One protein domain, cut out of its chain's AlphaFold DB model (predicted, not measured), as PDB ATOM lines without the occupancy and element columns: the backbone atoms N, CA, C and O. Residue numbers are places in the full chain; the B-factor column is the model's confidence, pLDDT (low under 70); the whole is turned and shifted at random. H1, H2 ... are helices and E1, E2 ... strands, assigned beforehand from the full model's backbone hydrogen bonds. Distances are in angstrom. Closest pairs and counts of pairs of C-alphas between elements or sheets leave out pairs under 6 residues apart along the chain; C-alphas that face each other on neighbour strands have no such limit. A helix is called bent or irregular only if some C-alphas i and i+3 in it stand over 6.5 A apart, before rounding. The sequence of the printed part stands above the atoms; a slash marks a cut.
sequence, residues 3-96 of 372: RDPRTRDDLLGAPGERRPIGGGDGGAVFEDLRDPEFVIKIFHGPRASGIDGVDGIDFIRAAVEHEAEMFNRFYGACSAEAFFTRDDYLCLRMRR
ATOM      1  N   ARG A   3      19.481 -13.461 -40.167       88.06
ATOM      2  CA  ARG A   3      18.484 -14.512 -40.413       88.06
ATOM      3  C   ARG A   3      18.425 -14.799 -41.902       88.06
ATOM      4  O   ARG A   3      18.002 -13.946 -42.682       88.06
ATOM      5  N   ASP A   4      18.829 -16.002 -42.278       90.06
ATOM      6  CA  ASP A   4      18.629 -16.493 -43.625       90.06
ATOM      7  C   ASP A   4      17.143 -16.812 -43.813       90.06
ATOM      8  O   ASP A   4      16.547 -17.529 -43.000       90.06
ATOM      9  N   PRO A   5      16.508 -16.281 -44.867       91.06
ATOM     10  CA  PRO A   5      15.099 -16.509 -45.081       91.06
ATOM     11  C   PRO A   5      14.796 -17.962 -45.415       91.06
ATOM     12  O   PRO A   5      13.621 -18.250 -45.528       91.06
ATOM     13  N   ARG A   6      15.757 -18.862 -45.622       91.25
ATOM     14  CA  ARG A   6      15.541 -20.248 -46.055       91.25
ATOM     15  C   ARG A   6      15.621 -21.221 -44.887       91.25
ATOM     16  O   ARG A   6      16.272 -20.961 -43.879       91.25
ATOM     17  N   THR A   7      14.928 -22.343 -45.016       90.50
ATOM     18  CA  THR A   7      15.002 -23.441 -44.048       90.50
ATOM     19  C   THR A   7      16.301 -24.228 -44.219       90.50
ATOM     20  O   THR A   7      16.973 -24.143 -45.248       90.50
ATOM     21  N   ARG A   8      16.644 -25.053 -43.232       88.12
ATOM     22  CA  ARG A   8      17.724 -26.038 -43.355       88.12
ATOM     23  C   ARG A   8      17.538 -26.963 -44.565       88.12
ATOM     24  O   ARG A   8      18.514 -27.344 -45.203       88.12
ATOM     25  N   ASP A   9      16.299 -27.326 -44.872       89.69
ATOM     26  CA  ASP A   9      15.960 -28.220 -45.980       89.69
ATOM     27  C   ASP A   9      16.199 -27.541 -47.338       89.69
ATOM     28  O   ASP A   9      16.749 -28.159 -48.245       89.69
ATOM     29  N   ASP A  10      15.899 -26.246 -47.444       89.31
ATOM     30  CA  ASP A  10      16.211 -25.433 -48.628       89.31
ATOM     31  C   ASP A  10      17.731 -25.288 -48.861       89.31
ATOM     32  O   ASP A  10      18.171 -25.046 -49.984       89.31
ATOM     33  N   LEU A  11      18.534 -25.372 -47.794       87.12
ATOM     34  CA  LEU A  11      19.995 -25.239 -47.834       87.12
ATOM     35  C   LEU A  11      20.702 -26.551 -48.173       87.12
ATOM     36  O   LEU A  11      21.669 -26.541 -48.929       87.12
ATOM     37  N   LEU A  12      20.244 -27.655 -47.580       88.25
ATOM     38  CA  LEU A  12      20.962 -28.933 -47.569       88.25
ATOM     39  C   LEU A  12      20.234 -30.064 -48.304       88.25
ATOM     40  O   LEU A  12      20.717 -31.195 -48.312       88.25
ATOM     41  N   GLY A  13      19.057 -29.798 -48.868       86.75
ATOM     42  CA  GLY A  13      18.200 -30.820 -49.458       86.75
ATOM     43  C   GLY A  13      17.393 -31.591 -48.411       86.75
ATOM     44  O   GLY A  13      17.426 -31.300 -47.206       86.75
ATOM     45  N   ALA A  14      16.635 -32.587 -48.870       85.25
ATOM     46  CA  ALA A  14      15.741 -33.361 -48.016       85.25
ATOM     47  C   ALA A  14      16.520 -34.164 -46.949       85.25
ATOM     48  O   ALA A  14      17.649 -34.590 -47.197       85.25
ATOM     49  N   PRO A  15      15.939 -34.444 -45.764       81.56
ATOM     50  CA  PRO A  15      16.635 -35.151 -44.684       81.56
ATOM     51  C   PRO A  15      17.281 -36.488 -45.084       81.56
ATOM     52  O   PRO A  15      18.330 -36.825 -44.546       81.56
ATOM     53  N   GLY A  16      16.682 -37.232 -46.023       79.38
ATOM     54  CA  GLY A  16      17.207 -38.517 -46.505       79.38
ATOM     55  C   GLY A  16      18.373 -38.414 -47.495       79.38
ATOM     56  O   GLY A  16      19.039 -39.413 -47.753       79.38
ATOM     57  N   GLU A  17      18.632 -37.225 -48.038       79.88
ATOM     58  CA  GLU A  17      19.682 -36.974 -49.036       79.88
ATOM     59  C   GLU A  17      20.930 -36.338 -48.413       79.88
ATOM     60  O   GLU A  17      22.018 -36.392 -48.989       79.88
ATOM     61  N   ARG A  18      20.801 -35.777 -47.204       85.00
ATOM     62  CA  ARG A  18      21.900 -35.117 -46.499       85.00
ATOM     63  C   ARG A  18      22.982 -36.105 -46.128       85.00
ATOM     64  O   ARG A  18      22.764 -37.025 -45.339       85.00
ATOM     65  N   ARG A  19      24.188 -35.835 -46.608       85.94
ATOM     66  CA  ARG A  19      25.390 -36.521 -46.151       85.94
ATOM     67  C   ARG A  19      26.336 -35.499 -45.537       85.94
ATOM     68  O   ARG A  19      26.810 -34.628 -46.261       85.94
ATOM     69  N   PRO A  20      26.576 -35.551 -44.216       89.69
ATOM     70  CA  PRO A  20      27.597 -34.711 -43.621       89.69
ATOM     71  C   PRO A  20      28.963 -35.122 -44.176       89.69
ATOM     72  O   PRO A  20      29.261 -36.310 -44.301       89.69
ATOM     73  N   ILE A  21      29.783 -34.130 -44.503       89.19
ATOM     74  CA  ILE A  21      31.174 -34.317 -44.942       89.19
ATOM     75  C   ILE A  21      32.155 -34.293 -43.760       89.19
ATOM     76  O   ILE A  21      33.308 -34.685 -43.898       89.19
ATOM     77  N   GLY A  22      31.682 -33.867 -42.589       84.62
ATOM     78  CA  GLY A  22      32.398 -33.883 -41.320       84.62
ATOM     79  C   GLY A  22      31.431 -33.651 -40.161       84.62
ATOM     80  O   GLY A  22      30.286 -33.243 -40.368       84.62
ATOM     81  N   GLY A  23      31.866 -33.924 -38.936       78.94
ATOM     82  CA  GLY A  23      31.059 -33.667 -37.749       78.94
ATOM     83  C   GLY A  23      31.740 -34.118 -36.465       78.94
ATOM     84  O   GLY A  23      32.632 -34.967 -36.493       78.94
ATOM     85  N   GLY A  24      31.301 -33.537 -35.357       73.56
ATOM     86  CA  GLY A  24      31.779 -33.812 -34.007       73.56
ATOM     87  C   GLY A  24      30.789 -33.274 -32.977       73.56
ATOM     88  O   GLY A  24      29.658 -32.930 -33.319       73.56
ATOM     89  N   ASP A  25      31.221 -33.153 -31.726       70.94
ATOM     90  CA  ASP A  25      30.344 -32.757 -30.615       70.94
ATOM     91  C   ASP A  25      29.717 -31.362 -30.800       70.94
ATOM     92  O   ASP A  25      28.616 -31.099 -30.314       70.94
ATOM     93  N   GLY A  26      30.376 -30.479 -31.559       76.25
ATOM     94  CA  GLY A  26      29.889 -29.130 -31.854       76.25
ATOM     95  C   GLY A  26      28.858 -29.040 -32.984       76.25
ATOM     96  O   GLY A  26      28.182 -28.019 -33.101       76.25
ATOM     97  N   GLY A  27      28.702 -30.066 -33.826       85.94
ATOM     98  CA  GLY A  27      27.811 -30.004 -34.985       85.94
ATOM     99  C   GLY A  27      28.236 -30.876 -36.162       85.94
ATOM    100  O   GLY A  27      29.258 -31.560 -36.132       85.94
ATOM    101  N   ALA A  28      27.461 -30.799 -37.242       91.00
ATOM    102  CA  ALA A  28      27.734 -31.489 -38.501       91.00
ATOM    103  C   ALA A  28      27.954 -30.490 -39.644       91.00
ATOM    104  O   ALA A  28      27.266 -29.472 -39.727       91.00
ATOM    105  N   VAL A  29      28.901 -30.791 -40.530       93.31
ATOM    106  CA  VAL A  29      29.298 -29.956 -41.671       93.31
ATOM    107  C   VAL A  29      28.764 -30.560 -42.964       93.31
ATOM    108  O   VAL A  29      28.917 -31.757 -43.208       93.31
ATOM    109  N   PHE A  30      28.164 -29.726 -43.803       94.56
ATOM    110  CA  PHE A  30      27.544 -30.096 -45.073       94.56
ATOM    111  C   PHE A  30      28.057 -29.201 -46.202       94.56
ATOM    112  O   PHE A  30      28.501 -28.082 -45.958       94.56
ATOM    113  N   GLU A  31      27.977 -29.673 -47.440       93.44
ATOM    114  CA  GLU A  31      28.243 -28.835 -48.613       93.44
ATOM    115  C   GLU A  31      27.141 -27.775 -48.777       93.44
ATOM    116  O   GLU A  31      25.966 -28.057 -48.523       93.44
ATOM    117  N   ASP A  32      27.498 -26.557 -49.199       92.62
ATOM    118  CA  ASP A  32      26.505 -25.572 -49.639       92.62
ATOM    119  C   ASP A  32      26.069 -25.917 -51.069       92.62
ATOM    120  O   ASP A  32      26.833 -25.775 -52.024       92.62
ATOM    121  N   LEU A  33      24.820 -26.362 -51.230       89.69
ATOM    122  CA  LEU A  33      24.293 -26.833 -52.515       89.69
ATOM    123  C   LEU A  33      24.287 -25.770 -53.624       89.69
ATOM    124  O   LEU A  33      24.121 -26.113 -54.794       89.69
ATOM    125  N   ARG A  34      24.420 -24.484 -53.285       88.88
ATOM    126  CA  ARG A  34      24.407 -23.389 -54.268       88.88
ATOM    127  C   ARG A  34      25.788 -22.827 -54.561       88.88
ATOM    128  O   ARG A  34      25.926 -22.086 -55.530       88.88
ATOM    129  N   ASP A  35      26.766 -23.123 -53.715       92.00
ATOM    130  CA  ASP A  35      28.100 -22.554 -53.812       92.00
ATOM    131  C   ASP A  35      29.143 -23.562 -53.301       92.00
ATOM    132  O   ASP A  35      29.396 -23.633 -52.097       92.00
ATOM    133  N   PRO A  36      29.755 -24.350 -54.203       91.44
ATOM    134  CA  PRO A  36      30.684 -25.411 -53.822       91.44
ATOM    135  C   PRO A  36      31.970 -24.892 -53.158       91.44
ATOM    136  O   PRO A  36      32.687 -25.679 -52.534       91.44
ATOM    137  N   GLU A  37      32.249 -23.585 -53.243       95.44
ATOM    138  CA  GLU A  37      33.358 -22.935 -52.534       95.44
ATOM    139  C   GLU A  37      33.093 -22.801 -51.029       95.44
ATOM    140  O   GLU A  37      33.989 -22.399 -50.286       95.44
ATOM    141  N   PHE A  38      31.886 -23.126 -50.556       95.94
ATOM    142  CA  PHE A  38      31.488 -23.011 -49.159       95.94
ATOM    143  C   PHE A  38      30.889 -24.306 -48.604       95.94
ATOM    144  O   PHE A  38      30.373 -25.179 -49.304       95.94
ATOM    145  N   VAL A  39      30.957 -24.406 -47.284       96.19
ATOM    146  CA  VAL A  39      30.343 -25.450 -46.468       96.19
ATOM    147  C   VAL A  39      29.530 -24.801 -45.353       96.19
ATOM    148  O   VAL A  39      29.752 -23.645 -44.988       96.19
ATOM    149  N   ILE A  40      28.574 -25.542 -44.805       95.62
ATOM    150  CA  ILE A  40      27.687 -25.087 -43.737       95.62
ATOM    151  C   ILE A  40      27.818 -26.046 -42.555       95.62
ATOM    152  O   ILE A  40      27.435 -27.213 -42.651       95.62
ATOM    153  N   LYS A  41      28.338 -25.552 -41.428       93.94
ATOM    154  CA  LYS A  41      28.308 -26.239 -40.131       93.94
ATOM    155  C   LYS A  41      26.995 -25.906 -39.436       93.94
ATOM    156  O   LYS A  41      26.688 -24.737 -39.216       93.94
ATOM    157  N   ILE A  42      26.219 -26.932 -39.106       91.69
ATOM    158  CA  ILE A  42      25.003 -26.827 -38.298       91.69
ATOM    159  C   ILE A  42      25.337 -27.292 -36.891       91.69
ATOM    160  O   ILE A  42      25.707 -28.454 -36.698       91.69
ATOM    161  N   PHE A  43      25.180 -26.399 -35.920       88.19
ATOM    162  CA  PHE A  43      25.551 -26.677 -34.538       88.19
ATOM    163  C   PHE A  43      24.527 -27.572 -33.844       88.19
ATOM    164  O   PHE A  43      23.317 -27.479 -34.081       88.19
ATOM    165  N   HIS A  44      25.021 -28.448 -32.968       77.88
ATOM    166  CA  HIS A  44      24.169 -29.193 -32.052       77.88
ATOM    167  C   HIS A  44      23.685 -28.257 -30.948       77.88
ATOM    168  O   HIS A  44      24.472 -27.600 -30.276       77.88
ATOM    169  N   GLY A  45      22.376 -28.174 -30.765       65.81
ATOM    170  CA  GLY A  45      21.803 -27.311 -29.751       65.81
ATOM    171  C   GLY A  45      20.306 -27.124 -29.946       65.81
ATOM    172  O   GLY A  45      19.754 -27.475 -30.995       65.81
ATOM    173  N   PRO A  46      19.623 -26.611 -28.921       55.03
ATOM    174  CA  PRO A  46      18.222 -26.244 -29.035       55.03
ATOM    175  C   PRO A  46      18.003 -25.176 -30.120       55.03
ATOM    176  O   PRO A  46      18.820 -24.277 -30.315       55.03
ATOM    177  N   ARG A  47      16.875 -25.283 -30.833       60.19
ATOM    178  CA  ARG A  47      16.436 -24.271 -31.807       60.19
ATOM    179  C   ARG A  47      16.227 -22.933 -31.102       60.19
ATOM    180  O   ARG A  47      15.816 -22.921 -29.942       60.19
ATOM    181  N   ALA A  48      16.391 -21.820 -31.817       57.34
ATOM    182  CA  ALA A  48      16.105 -20.492 -31.265       57.34
ATOM    183  C   ALA A  48      14.683 -20.335 -30.698       57.34
ATOM    184  O   ALA A  48      14.476 -19.541 -29.787       57.34
ATOM    185  N   SER A  49      13.727 -21.140 -31.168       49.31
ATOM    186  CA  SER A  49      12.348 -21.181 -30.674       49.31
ATOM    187  C   SER A  49      12.089 -22.172 -29.523       49.31
ATOM    188  O   SER A  49      10.935 -22.348 -29.143       49.31
ATOM    189  N   GLY A  50      13.098 -22.913 -29.046       49.31
ATOM    190  CA  GLY A  50      12.932 -24.091 -28.181       49.31
ATOM    191  C   GLY A  50      13.526 -23.981 -26.775       49.31
ATOM    192  O   GLY A  50      13.634 -25.006 -26.106       49.31
ATOM    193  N   ILE A  51      13.939 -22.789 -26.334       48.62
ATOM    194  CA  ILE A  51      14.543 -22.578 -25.011       48.62
ATOM    195  C   ILE A  51      13.795 -21.474 -24.271       48.62
ATOM    196  O   ILE A  51      13.962 -20.291 -24.564       48.62
ATOM    197  N   ASP A  52      13.040 -21.863 -23.252       44.50
ATOM    198  CA  ASP A  52      12.658 -20.956 -22.175       44.50
ATOM    199  C   ASP A  52      13.869 -20.814 -21.236       44.50
ATOM    200  O   ASP A  52      14.063 -21.604 -20.314       44.50
ATOM    201  N   GLY A  53      14.757 -19.861 -21.532       50.16
ATOM    202  CA  GLY A  53      15.988 -19.634 -20.766       50.16
ATOM    203  C   GLY A  53      17.030 -18.865 -21.572       50.16
ATOM    204  O   GLY A  53      17.724 -19.430 -22.413       50.16
ATOM    205  N   VAL A  54      17.123 -17.563 -21.312       52.66
ATOM    206  CA  VAL A  54      17.828 -16.552 -22.120       52.66
ATOM    207  C   VAL A  54      19.356 -16.767 -22.186       52.66
ATOM    208  O   VAL A  54      19.996 -16.317 -23.130       52.66
ATOM    209  N   ASP A  55      19.941 -17.548 -21.273       57.25
ATOM    210  CA  ASP A  55      21.402 -17.629 -21.124       57.25
ATOM    211  C   ASP A  55      22.077 -18.689 -22.021       57.25
ATOM    212  O   ASP A  55      23.240 -18.546 -22.400       57.25
ATOM    213  N   GLY A  56      21.362 -19.757 -22.398       62.41
ATOM    214  CA  GLY A  56      21.953 -20.887 -23.130       62.41
ATOM    215  C   GLY A  56      22.221 -20.593 -24.609       62.41
ATOM    216  O   GLY A  56      23.266 -20.966 -25.140       62.41
ATOM    217  N   ILE A  57      21.296 -19.900 -25.281       70.38
ATOM    218  CA  ILE A  57      21.448 -19.587 -26.709       70.38
ATOM    219  C   ILE A  57      22.438 -18.460 -26.960       70.38
ATOM    220  O   ILE A  57      23.140 -18.488 -27.965       70.38
ATOM    221  N   ASP A  58      22.513 -17.489 -26.053       76.88
ATOM    222  CA  ASP A  58      23.414 -16.351 -26.182       76.88
ATOM    223  C   ASP A  58      24.875 -16.792 -26.060       76.88
ATOM    224  O   ASP A  58      25.714 -16.321 -26.829       76.88
ATOM    225  N   PHE A  59      25.164 -17.760 -25.183       77.69
ATOM    226  CA  PHE A  59      26.487 -18.374 -25.079       77.69
ATOM    227  C   PHE A  59      26.881 -19.122 -26.360       77.69
ATOM    228  O   PHE A  59      27.955 -18.883 -26.908       77.69
ATOM    229  N   ILE A  60      26.002 -19.991 -26.878       80.25
ATOM    230  CA  ILE A  60      26.279 -20.740 -28.115       80.25
ATOM    231  C   ILE A  60      26.414 -19.767 -29.294       80.25
ATOM    232  O   ILE A  60      27.330 -19.893 -30.099       80.25
ATOM    233  N   ARG A  61      25.548 -18.750 -29.377       85.75
ATOM    234  CA  ARG A  61      25.621 -17.707 -30.404       85.75
ATOM    235  C   ARG A  61      26.970 -16.994 -30.372       85.75
ATOM    236  O   ARG A  61      27.599 -16.880 -31.420       85.75
ATOM    237  N   ALA A  62      27.408 -16.549 -29.196       87.50
ATOM    238  CA  ALA A  62      28.695 -15.883 -29.031       87.50
ATOM    239  C   ALA A  62      29.861 -16.793 -29.444       87.50
ATOM    240  O   ALA A  62      30.774 -16.332 -30.120       87.50
ATOM    241  N   ALA A  63      29.801 -18.089 -29.118       87.75
ATOM    242  CA  ALA A  63      30.810 -19.057 -29.545       87.75
ATOM    243  C   ALA A  63      30.870 -19.211 -31.078       87.75
ATOM    244  O   ALA A  63      31.960 -19.256 -31.643       87.75
ATOM    245  N   VAL A  64      29.724 -19.230 -31.770       91.44
ATOM    246  CA  VAL A  64      29.683 -19.326 -33.243       91.44
ATOM    247  C   VAL A  64      30.128 -18.026 -33.922       91.44
ATOM    248  O   VAL A  64      30.819 -18.072 -34.939       91.44
ATOM    249  N   GLU A  65      29.765 -16.861 -33.375       92.81
ATOM    250  CA  GLU A  65      30.270 -15.566 -33.868       92.81
ATOM    251  C   GLU A  65      31.788 -15.463 -33.683       92.81
ATOM    252  O   GLU A  65      32.483 -15.020 -34.597       92.81
ATOM    253  N   HIS A  66      32.303 -15.945 -32.552       92.81
ATOM    254  CA  HIS A  66      33.736 -16.025 -32.277       92.81
ATOM    255  C   HIS A  66      34.465 -16.969 -33.244       92.81
ATOM    256  O   HIS A  66      35.480 -16.585 -33.824       92.81
ATOM    257  N   GLU A  67      33.923 -18.165 -33.505       94.31
ATOM    258  CA  GLU A  67      34.474 -19.086 -34.514       94.31
ATOM    259  C   GLU A  67      34.529 -18.420 -35.903       94.31
ATOM    260  O   GLU A  67      35.550 -18.501 -36.589       94.31
ATOM    261  N   ALA A  68      33.474 -17.695 -36.300       95.88
ATOM    262  CA  ALA A  68      33.444 -16.946 -37.557       95.88
ATOM    263  C   ALA A  68      34.503 -15.832 -37.604       95.88
ATOM    264  O   ALA A  68      35.141 -15.627 -38.640       95.88
ATOM    265  N   GLU A  69      34.702 -15.102 -36.504       95.69
ATOM    266  CA  GLU A  69      35.721 -14.055 -36.396       95.69
ATOM    267  C   GLU A  69      37.130 -14.633 -36.575       95.69
ATOM    268  O   GLU A  69      37.895 -14.147 -37.411       95.69
ATOM    269  N   MET A  70      37.458 -15.704 -35.846       95.25
ATOM    270  CA  MET A  70      38.769 -16.352 -35.933       95.25
ATOM    271  C   MET A  70      39.009 -16.948 -37.327       95.25
ATOM    272  O   MET A  70      40.102 -16.809 -37.881       95.25
ATOM    273  N   PHE A  71      37.978 -17.529 -37.947       96.62
ATOM    274  CA  PHE A  71      38.059 -18.036 -39.317       96.62
ATOM    275  C   PHE A  71      38.316 -16.918 -40.332       96.62
ATOM    276  O   PHE A  71      39.216 -17.037 -41.162       96.62
ATOM    277  N   ASN A  72      37.585 -15.804 -40.248       97.06
ATOM    278  CA  ASN A  72      37.806 -14.635 -41.104       97.06
ATOM    279  C   ASN A  72      39.197 -14.023 -40.909       97.06
ATOM    280  O   ASN A  72      39.796 -13.518 -41.856       97.06
ATOM    281  N   ARG A  73      39.729 -14.071 -39.687       94.62
ATOM    282  CA  ARG A  73      41.067 -13.569 -39.382       94.62
ATOM    283  C   ARG A  73      42.169 -14.390 -40.052       94.62
ATOM    284  O   ARG A  73      43.140 -13.804 -40.518       94.62
ATOM    285  N   PHE A  74      42.005 -15.710 -40.136       95.00
ATOM    286  CA  PHE A  74      42.977 -16.595 -40.784       95.00
ATOM    287  C   PHE A  74      42.787 -16.694 -42.307       95.00
ATOM    288  O   PHE A  74      43.742 -16.553 -43.065       95.00
ATOM    289  N   TYR A  75      41.556 -16.918 -42.773       96.56
ATOM    290  CA  TYR A  75      41.252 -17.170 -44.189       96.56
ATOM    291  C   TYR A  75      40.954 -15.904 -45.004       96.56
ATOM    292  O   TYR A  75      40.856 -15.968 -46.232       96.56
ATOM    293  N   GLY A  76      40.848 -14.752 -44.339       95.88
ATOM    294  CA  GLY A  76      40.519 -13.465 -44.939       95.88
ATOM    295  C   GLY A  76      39.054 -13.079 -44.739       95.88
ATOM    296  O   GLY A  76      38.192 -13.914 -44.451       95.88
ATOM    297  N   ALA A  77      38.768 -11.788 -44.904       94.38
ATOM    298  CA  ALA A  77      37.430 -11.237 -44.718       94.38
ATOM    299  C   ALA A  77      36.378 -11.961 -45.579       94.38
ATOM    300  O   ALA A  77      36.648 -12.333 -46.721       94.38
ATOM    301  N   CYS A  78      35.172 -12.121 -45.026       93.12
ATOM    302  CA  CYS A  78      34.033 -12.794 -45.665       93.12
ATOM    303  C   CYS A  78      34.238 -14.295 -45.953       93.12
ATOM    304  O   CYS A  78      33.461 -14.886 -46.701       93.12
ATOM    305  N   SER A  79      35.245 -14.928 -45.347       96.69
ATOM    306  CA  SER A  79      35.448 -16.376 -45.436       96.69
ATOM    307  C   SER A  79      34.509 -17.169 -44.531       96.69
ATOM    308  O   SER A  79      34.329 -18.356 -44.771       96.69
ATOM    309  N   ALA A  80      33.903 -16.550 -43.516       97.25
ATOM    310  CA  ALA A  80      32.899 -17.175 -42.666       97.25
ATOM    311  C   ALA A  80      31.811 -16.193 -42.209       97.25
ATOM    312  O   ALA A  80      32.073 -15.011 -41.982       97.25
ATOM    313  N   GLU A  81      30.593 -16.701 -42.034       96.19
ATOM    314  CA  GLU A  81      29.431 -15.946 -41.577       96.19
ATOM    315  C   GLU A  81      28.499 -16.831 -40.743       96.19
ATOM    316  O   GLU A  81      28.070 -17.907 -41.169       96.19
ATOM    317  N   ALA A  82      28.169 -16.354 -39.544       94.56
ATOM    318  CA  ALA A  82      27.204 -16.992 -38.665       94.56
ATOM    319  C   ALA A  82      25.782 -16.488 -38.961       94.56
ATOM    320  O   ALA A  82      25.546 -15.281 -39.103       94.56
ATOM    321  N   PHE A  83      24.816 -17.402 -39.019       93.31
ATOM    322  CA  PHE A  83      23.425 -17.077 -39.323       93.31
ATOM    323  C   PHE A  83      22.450 -18.075 -38.692       93.31
ATOM    324  O   PHE A  83      22.812 -19.196 -38.337       93.31
ATOM    325  N   PHE A  84      21.187 -17.666 -38.588       91.69
ATOM    326  CA  PHE A  84      20.075 -18.566 -38.287       91.69
ATOM    327  C   PHE A  84      19.286 -18.887 -39.551       91.69
ATOM    328  O   PHE A  84      18.995 -17.984 -40.333       91.69
ATOM    329  N   THR A  85      18.880 -20.139 -39.727       91.44
ATOM    330  CA  THR A  85      17.887 -20.504 -40.746       91.44
ATOM    331  C   THR A  85      16.484 -20.016 -40.359       91.44
ATOM    332  O   THR A  85      16.219 -19.653 -39.208       91.44
ATOM    333  N   ARG A  86      15.536 -20.056 -41.304       89.88
ATOM    334  CA  ARG A  86      14.110 -19.768 -41.056       89.88
ATOM    335  C   ARG A  86      13.517 -20.659 -39.961       89.88
ATOM    336  O   ARG A  86      12.675 -20.205 -39.200       89.88
ATOM    337  N   ASP A  87      13.945 -21.917 -39.906       89.19
ATOM    338  CA  ASP A  87      13.548 -22.929 -38.920       89.19
ATOM    339  C   ASP A  87      14.458 -22.958 -37.675       89.19
ATOM    340  O   ASP A  87      14.510 -23.960 -36.961       89.19
ATOM    341  N   ASP A  88      15.139 -21.836 -37.408       87.69
ATOM    342  CA  ASP A  88      15.852 -21.527 -36.168       87.69
ATOM    343  C   ASP A  88      17.049 -22.443 -35.846       87.69
ATOM    344  O   ASP A  88      17.411 -22.619 -34.677       87.69
ATOM    345  N   TYR A  89      17.704 -22.998 -36.871       88.25
ATOM    346  CA  TYR A  89      19.004 -23.653 -36.720       88.25
ATOM    347  C   TYR A  89      20.127 -22.622 -36.753       88.25
ATOM    348  O   TYR A  89      20.182 -21.798 -37.663       88.25
ATOM    349  N   LEU A  90      21.035 -22.698 -35.779       90.69
ATOM    350  CA  LEU A  90      22.268 -21.919 -35.773       90.69
ATOM    351  C   LEU A  90      23.293 -22.563 -36.706       90.69
ATOM    352  O   LEU A  90      23.571 -23.766 -36.621       90.69
ATOM    353  N   CYS A  91      23.840 -21.761 -37.607       93.50
ATOM    354  CA  CYS A  91      24.736 -22.211 -38.655       93.50
ATOM    355  C   CYS A  91      25.950 -21.291 -38.786       93.50
ATOM    356  O   CYS A  91      25.874 -20.089 -38.540       93.50
ATOM    357  N   LEU A  92      27.052 -21.874 -39.249       94.81
ATOM    358  CA  LEU A  92      28.234 -21.170 -39.726       94.81
ATOM    359  C   LEU A  92      28.462 -21.574 -41.179       94.81
ATOM    360  O   LEU A  92      28.776 -22.733 -41.462       94.81
ATOM    361  N   ARG A  93      28.285 -20.632 -42.105       96.06
ATOM    362  CA  ARG A  93      28.721 -20.798 -43.492       96.06
ATOM    363  C   ARG A  93      30.181 -20.389 -43.560       96.06
ATOM    364  O   ARG A  93      30.507 -19.285 -43.143       96.06
ATOM    365  N   MET A  94      31.050 -21.240 -44.082       96.88
ATOM    366  CA  MET A  94      32.484 -20.963 -44.170       96.88
ATOM    367  C   MET A  94      33.068 -21.467 -45.481       96.88
ATOM    368  O   MET A  94      32.534 -22.396 -46.087       96.88
ATOM    369  N   ARG A  95      34.151 -20.840 -45.936       97.12
ATOM    370  CA  ARG A  95      34.865 -21.247 -47.140       97.12
ATOM    371  C   ARG A  95      35.323 -22.693 -46.983       97.12
ATOM    372  O   ARG A  95      35.819 -23.091 -45.929       97.12
ATOM    373  N   ARG A  96      35.164 -23.482 -48.038       95.88
ATOM    374  CA  ARG A  96      35.634 -24.859 -48.084       95.88
ATOM    375  C   ARG A  96      37.156 -24.863 -47.987       95.88
ATOM    376  O   ARG A  96      37.850 -24.336 -48.853       95.88
TER     377      ARG A  96
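AT A GLANCE: This is residues 3 to 96 of the 372 residues of the protein "Kae1-associated kinase Bud32" of Pandoraea pnomenusa (UniProt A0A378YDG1). A strongly twisted five-stranded sheet has one long helix, H2, packed along one face over E4 and E5, making two layers; short H1 only grazes the sheet. The 94 printed residues hold H1, E1, E2, E3, H2, E4 and E5 in that order; the antiparallel sheet runs E1, E2, E3, E5, E4. The class is mixed, helices and strands. The whole is compact, with a radius of gyration of the C-alphas of 13.0 A and spans of 37 by 35 by 26 A.

IN THESE COORDINATES: H1, residues 8 to 12, begins at C-alpha 8 (17.724, -26.038, -43.355). E1 is residues 22 to 24, E2 27 to 31 and E3 38 to 43, 16.2 A long. H2, residues 54 to 75, is 32.2 A long and only just irregular: C-alphas 54 and 57 are 6.6 A apart. E4 is residues 80 to 84; E5, residues 90 to 95, is 17.0 A long and ends at C-alpha 95 (34.865, -21.247, -47.140).

HOW THE PARTS SIT: The closest C-alphas of H1 and E2 are those of Leu 12 and Phe 30, 7.1 A apart. E1, E2 and E3 form a meander, each the antiparallel neighbour of the one before; N 24 and O 27 are 2.9 A apart, N 30 and O 40 2.9 A. E3 pairs with E5 through N 41 and O 92, 2.9 A, and E5 with edge strand E4 through N 83 and O 91, 2.9 A. E3, H2, E4 make a split strand-helix-strand unit, two strands running the same way with E5 between them, its crossover right-handed. H2's height over the sheet is 9.0 A; it runs along the strands, at 4 degrees to E4 on the local plane. Its closest C-alphas to E4 are those of Ala 68 and Ala 80, 5.1 A. Every O i to N i+4 pair is within hydrogen-bond range in H1, and 17 of 18 in H2.

THE WHOLE: The farthest C-alphas, of Glu 37 and Asp 52, are 36.8 A apart. The printed part has no cut and no long link. Residues 45 to 56 have pLDDT under 70.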